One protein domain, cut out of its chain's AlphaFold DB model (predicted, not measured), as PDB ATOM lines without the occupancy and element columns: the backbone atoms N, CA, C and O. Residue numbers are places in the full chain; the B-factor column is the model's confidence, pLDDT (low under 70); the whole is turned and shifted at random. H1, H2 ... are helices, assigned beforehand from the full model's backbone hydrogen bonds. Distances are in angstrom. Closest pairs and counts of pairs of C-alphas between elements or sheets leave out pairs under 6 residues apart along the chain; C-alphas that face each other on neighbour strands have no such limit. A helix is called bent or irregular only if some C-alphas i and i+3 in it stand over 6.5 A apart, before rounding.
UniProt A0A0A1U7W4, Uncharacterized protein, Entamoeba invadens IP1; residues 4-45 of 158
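Overview. This is residues 4 to 45 of the 158 residues of an uncharacterized protein of Entamoeba invadens IP1 (UniProt A0A0A1U7W4). This is an open, stretched-out model in which a shorter helix, H1, lies across one end, a link folds back from its last residue, and a longer helix, H2, runs away along the longest axis as an arm. The two helices do not share a core, and H2 makes much of the length. The printed part has 42 residues with two named helices, H1 then H2, and no named strand; the class is all helix. The whole is extended, with a radius of gyration of the C-alphas of 14.8 A and spans of 41 by 20 by 14 A.

Along the chain. H1 is residues 4 to 14, from C-alpha 4 at (14.824, 17.399, 49.652) to C-alpha 14 at (0.813, 10.974, 50.655), 15.4 A from first to last C-alpha. Residues 15 to 25 follow. H2 is residues 26 to 44, 25.3 A from first to last C-alpha, and ends with C-alpha 44 at (14.572, 2.877, 16.134). H2 is irregular, but only just: C-alphas 41 and 44 are 6.7 A apart.

Arrangement. H1 and H2 are apart, with no C-alpha of the one within 8 A of the other. Residues 13 to 19 stand free, of which 13 and 14 belong to H1. Residues 21 to 35 stand free too, of which 26 to 35 belong to H2, as do residues 37 to 43 of H2. In H1 every O i to N i+4 pair is within hydrogen-bond range; in H2, 13 of 15 are.

Size, cuts and confidence. The two C-alphas farthest apart, those of Leu 6 and Met 45, are 42.2 A apart. The printed part has no cut. The link from H1 to H2, 11 residues, is long. The mean pLDDT of the printed part is 76.9; residues 4, 24, 26 and 42 to 45 are under 70.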
ATOM      1  N   PHE A   4      15.134  18.623  50.400       68.25
ATOM      2  CA  PHE A   4      14.824  17.399  49.652       68.25
ATOM      3  C   PHE A   4      14.442  16.191  50.522       68.25
ATOM      4  O   PHE A   4      13.583  15.400  50.134       68.25
ATOM      5  N   GLY A   5      15.051  16.033  51.700       75.94
ATOM      6  CA  GLY A   5      14.770  14.898  52.584       75.94
ATOM      7  C   GLY A   5      13.377  14.974  53.211       75.94
ATOM      8  O   GLY A   5      12.707  13.951  53.363       75.94
ATOM      9  N   LEU A   6      12.921  16.186  53.538       81.88
ATOM     10  CA  LEU A   6      11.576  16.428  54.061       81.88
ATOM     11  C   LEU A   6      10.518  16.270  52.966       81.88
ATOM     12  O   LEU A   6       9.507  15.611  53.200       81.88
ATOM     13  N   LEU A   7      10.782  16.781  51.759       82.56
ATOM     14  CA  LEU A   7       9.891  16.610  50.611       82.56
ATOM     15  C   LEU A   7       9.684  15.129  50.265       82.56
ATOM     16  O   LEU A   7       8.547  14.695  50.088       82.56
ATOM     17  N   LYS A   8      10.762  14.331  50.235       80.94
ATOM     18  CA  LYS A   8      10.673  12.885  49.977       80.94
ATOM     19  C   LYS A   8       9.791  12.184  51.014       80.94
ATOM     20  O   LYS A   8       8.897  11.432  50.639       80.94
ATOM     21  N   LYS A   9       9.998  12.458  52.308       84.31
ATOM     22  CA  LYS A   9       9.173  11.884  53.388       84.31
ATOM     23  C   LYS A   9       7.701  12.274  53.258       84.31
ATOM     24  O   LYS A   9       6.832  11.430  53.447       84.31
ATOM     25  N   TYR A  10       7.431  13.531  52.914       86.62
ATOM     26  CA  TYR A  10       6.072  14.023  52.728       86.62
ATOM     27  C   TYR A  10       5.366  13.326  51.556       86.62
ATOM     28  O   TYR A  10       4.247  12.846  51.715       86.62
ATOM     29  N   LEU A  11       6.038  13.171  50.412       84.25
ATOM     30  CA  LEU A  11       5.487  12.452  49.258       84.25
ATOM     31  C   LEU A  11       5.209  10.974  49.577       84.25
ATOM     32  O   LEU A  11       4.113  10.505  49.287       84.25
ATOM     33  N   ILE A  12       6.136  10.288  50.260       85.75
ATOM     34  CA  ILE A  12       5.946   8.899  50.729       85.75
ATOM     35  C   ILE A  12       4.709   8.777  51.623       85.75
ATOM     36  O   ILE A  12       3.957   7.814  51.502       85.75
ATOM     37  N   SER A  13       4.468   9.765  52.488       88.25
ATOM     38  CA  SER A  13       3.288   9.766  53.358       88.25
ATOM     39  C   SER A  13       1.968  10.008  52.616       88.25
ATOM     40  O   SER A  13       0.928   9.555  53.082       88.25
ATOM     41  N   LEU A  14       1.999  10.701  51.471       90.44
ATOM     42  CA  LEU A  14       0.813  10.974  50.655       90.44
ATOM     43  C   LEU A  14       0.471   9.821  49.706       90.44
ATOM     44  O   LEU A  14      -0.705   9.571  49.458       90.44
ATOM     45  N   PHE A  15       1.480   9.121  49.183       88.75
ATOM     46  CA  PHE A  15       1.293   7.976  48.290       88.75
ATOM     47  C   PHE A  15       1.985   6.749  48.881       88.75
ATOM     48  O   PHE A  15       3.081   6.365  48.467       88.75
ATOM     49  N   THR A  16       1.337   6.149  49.878       82.19
ATOM     50  CA  THR A  16       1.885   5.046  50.681       82.19
ATOM     51  C   THR A  16       2.075   3.748  49.899       82.19
ATOM     52  O   THR A  16       2.887   2.918  50.288       82.19
ATOM     53  N   GLU A  17       1.350   3.579  48.793       86.88
ATOM     54  CA  GLU A  17       1.410   2.392  47.927       86.88
ATOM     55  C   GLU A  17       2.296   2.595  46.686       86.88
ATOM     56  O   GLU A  17       2.422   1.702  45.850       86.88
ATOM     57  N   ALA A  18       2.902   3.775  46.526       79.50
ATOM     58  CA  ALA A  18       3.721   4.062  45.356       79.50
ATOM     59  C   ALA A  18       5.093   3.372  45.437       79.50
ATOM     60  O   ALA A  18       5.761   3.377  46.472       79.50
ATOM     61  N   ASN A  19       5.552   2.843  44.301       77.62
ATOM     62  CA  ASN A  19       6.918   2.349  44.148       77.62
ATOM     63  C   ASN A  19       7.857   3.526  43.866       77.62
ATOM     64  O   ASN A  19       7.838   4.100  42.775       77.62
ATOM     65  N   TYR A  20       8.681   3.892  44.847       76.12
ATOM     66  CA  TYR A  20       9.676   4.952  44.693       76.12
ATOM     67  C   TYR A  20      10.985   4.384  44.142       76.12
ATOM     68  O   TYR A  20      11.546   3.434  44.686       76.12
ATOM     69  N   PHE A  21      11.493   4.985  43.068       74.81
ATOM     70  CA  PHE A  21      12.766   4.591  42.470       74.81
ATOM     71  C   PHE A  21      13.919   5.374  43.098       74.81
ATOM     72  O   PHE A  21      14.264   6.468  42.660       74.81
ATOM     73  N   ASP A  22      14.539   4.791  44.121       70.44
ATOM     74  CA  ASP A  22      15.633   5.430  44.862       70.44
ATOM     75  C   ASP A  22      16.975   5.441  44.111       70.44
ATOM     76  O   ASP A  22      17.862   6.227  44.436       70.44
ATOM     77  N   ASN A  23      17.101   4.616  43.069       71.00
ATOM     78  CA  ASN A  23      18.336   4.440  42.298       71.00
ATOM     79  C   ASN A  23      18.386   5.291  41.019       71.00
ATOM     80  O   ASN A  23      19.266   5.105  40.179       71.00
ATOM     81  N   VAL A  24      17.430   6.204  40.842       68.50
ATOM     82  CA  VAL A  24      17.332   7.052  39.656       68.50
ATOM     83  C   VAL A  24      17.759   8.467  40.024       68.50
ATOM     84  O   VAL A  24      17.080   9.159  40.778       68.50
ATOM     85  N   TYR A  25      18.890   8.914  39.475       72.75
ATOM     86  CA  TYR A  25      19.362  10.281  39.678       72.75
ATOM     87  C   TYR A  25      18.425  11.275  38.972       72.75
ATOM     88  O   TYR A  25      18.327  11.230  37.740       72.75
ATOM     89  N   PRO A  26      17.777  12.211  39.699       69.56
ATOM     90  CA  PRO A  26      16.812  13.141  39.106       69.56
ATOM     91  C   PRO A  26      17.397  14.010  37.985       69.56
ATOM     92  O   PRO A  26      16.700  14.360  37.038       69.56
ATOM     93  N   SER A  27      18.689  14.336  38.068       72.44
ATOM     94  CA  SER A  27      19.404  15.104  37.043       72.44
ATOM     95  C   SER A  27      19.667  14.311  35.760       72.44
ATOM     96  O   SER A  27      19.776  14.903  34.690       72.44
ATOM     97  N   VAL A  28      19.763  12.982  35.849       77.31
ATOM     98  CA  VAL A  28      20.093  12.104  34.717       77.31
ATOM     99  C   VAL A  28      18.830  11.600  34.026       77.31
ATOM    100  O   VAL A  28      18.818  11.460  32.807       77.31
ATOM    101  N   ILE A  29      17.745  11.372  34.772       80.38
ATOM    102  CA  ILE A  29      16.538  10.741  34.223       80.38
ATOM    103  C   ILE A  29      15.844  11.591  33.158       80.38
ATOM    104  O   ILE A  29      15.366  11.045  32.167       80.38
ATOM    105  N   ALA A  30      15.840  12.920  33.313       78.81
ATOM    106  CA  ALA A  30      15.255  13.822  32.323       78.81
ATOM    107  C   ALA A  30      16.027  13.779  30.994       78.81
ATOM    108  O   ALA A  30      15.425  13.715  29.923       78.81
ATOM    109  N   VAL A  31      17.362  13.751  31.066       80.12
ATOM    110  CA  VAL A  31      18.232  13.654  29.886       80.12
ATOM    111  C   VAL A  31      18.114  12.273  29.247       80.12
ATOM    112  O   VAL A  31      17.941  12.177  28.039       80.12
ATOM    113  N   PHE A  32      18.133  11.207  30.051       83.31
ATOM    114  CA  PHE A  32      17.967   9.835  29.574       83.31
ATOM    115  C   PHE A  32      16.624   9.640  28.855       83.31
ATOM    116  O   PHE A  32      16.590   9.093  27.754       83.31
ATOM    117  N   GLY A  33      15.530  10.147  29.433       79.19
ATOM    118  CA  GLY A  33      14.212  10.151  28.800       79.19
ATOM    119  C   GLY A  33      14.205  10.919  27.477       79.19
ATOM    120  O   GLY A  33      13.778  10.374  26.463       79.19
ATOM    121  N   GLY A  34      14.758  12.137  27.451       79.12
ATOM    122  CA  GLY A  34      14.844  12.948  26.232       79.12
ATOM    123  C   GLY A  34      15.685  12.308  25.118       79.12
ATOM    124  O   GLY A  34      15.284  12.327  23.954       79.12
ATOM    125  N   CYS A  35      16.824  11.692  25.455       81.62
ATOM    126  CA  CYS A  35      17.664  10.975  24.494       81.62
ATOM    127  C   CYS A  35      16.968   9.730  23.936       81.62
ATOM    128  O   CYS A  35      17.010   9.510  22.727       81.62
ATOM    129  N   ASN A  36      16.300   8.943  24.788       80.00
ATOM    130  CA  ASN A  36      15.517   7.794  24.331       80.00
ATOM    131  C   ASN A  36      14.365   8.230  23.432       80.00
ATOM    132  O   ASN A  36      14.185   7.642  22.372       80.00
ATOM    133  N   PHE A  37      13.648   9.298  23.789       75.06
ATOM    134  CA  PHE A  37      12.585   9.855  22.954       75.06
ATOM    135  C   PHE A  37      13.097  10.223  21.552       75.06
ATOM    136  O   PHE A  37      12.530   9.800  20.541       75.06
ATOM    137  N   GLY A  38      14.211  10.960  21.483       74.50
ATOM    138  CA  GLY A  38      14.845  11.332  20.218       74.50
ATOM    139  C   GLY A  38      15.321  10.122  19.408       74.50
ATOM    140  O   GLY A  38      15.074  10.053  18.205       74.50
ATOM    141  N   HIS A  39      15.953   9.142  20.059       78.38
ATOM    142  CA  HIS A  39      16.411   7.911  19.413       78.38
ATOM    143  C   HIS A  39      15.244   7.074  18.873       78.38
ATOM    144  O   HIS A  39      15.315   6.549  17.760       78.38
ATOM    145  N   ILE A  40      14.152   6.976  19.632       74.88
ATOM    146  CA  ILE A  40      12.999   6.167  19.255       74.88
ATOM    147  C   ILE A  40      12.330   6.739  18.010       74.88
ATOM    148  O   ILE A  40      12.184   6.015  17.023       74.88
ATOM    149  N   ARG A  41      12.017   8.043  18.026       70.31
ATOM    150  CA  ARG A  41      11.393   8.733  16.887       70.31
ATOM    151  C   ARG A  41      12.319   8.900  15.686       70.31
ATOM    152  O   ARG A  41      11.842   8.902  14.558       70.31
ATOM    153  N   GLY A  42      13.618   9.083  15.919       66.00
ATOM    154  CA  GLY A  42      14.584   9.380  14.861       66.00
ATOM    155  C   GLY A  42      15.236   8.153  14.222       66.00
ATOM    156  O   GLY A  42      15.646   8.231  13.066       66.00
ATOM    157  N   CYS A  43      15.374   7.039  14.949       61.03
ATOM    158  CA  CYS A  43      16.243   5.935  14.525       61.03
ATOM    159  C   CYS A  43      15.649   4.530  14.694       61.03
ATOM    160  O   CYS A  43      15.980   3.658  13.896       61.03
ATOM    161  N   SER A  44      14.833   4.270  15.722       57.09
ATOM    162  CA  SER A  44      14.572   2.877  16.134       57.09
ATOM    163  C   SER A  44      13.410   2.168  15.423       57.09
ATOM    164  O   SER A  44      13.332   0.948  15.505       57.09
ATOM    165  N   MET A  45      12.495   2.891  14.761       54.78
ATOM    166  CA  MET A  45      11.223   2.348  14.228       54.78
ATOM    167  C   MET A  45      10.367   1.560  15.254       54.78
ATOM    168  O   MET A  45       9.407   0.898  14.866       54.78
TER     169      MET A  45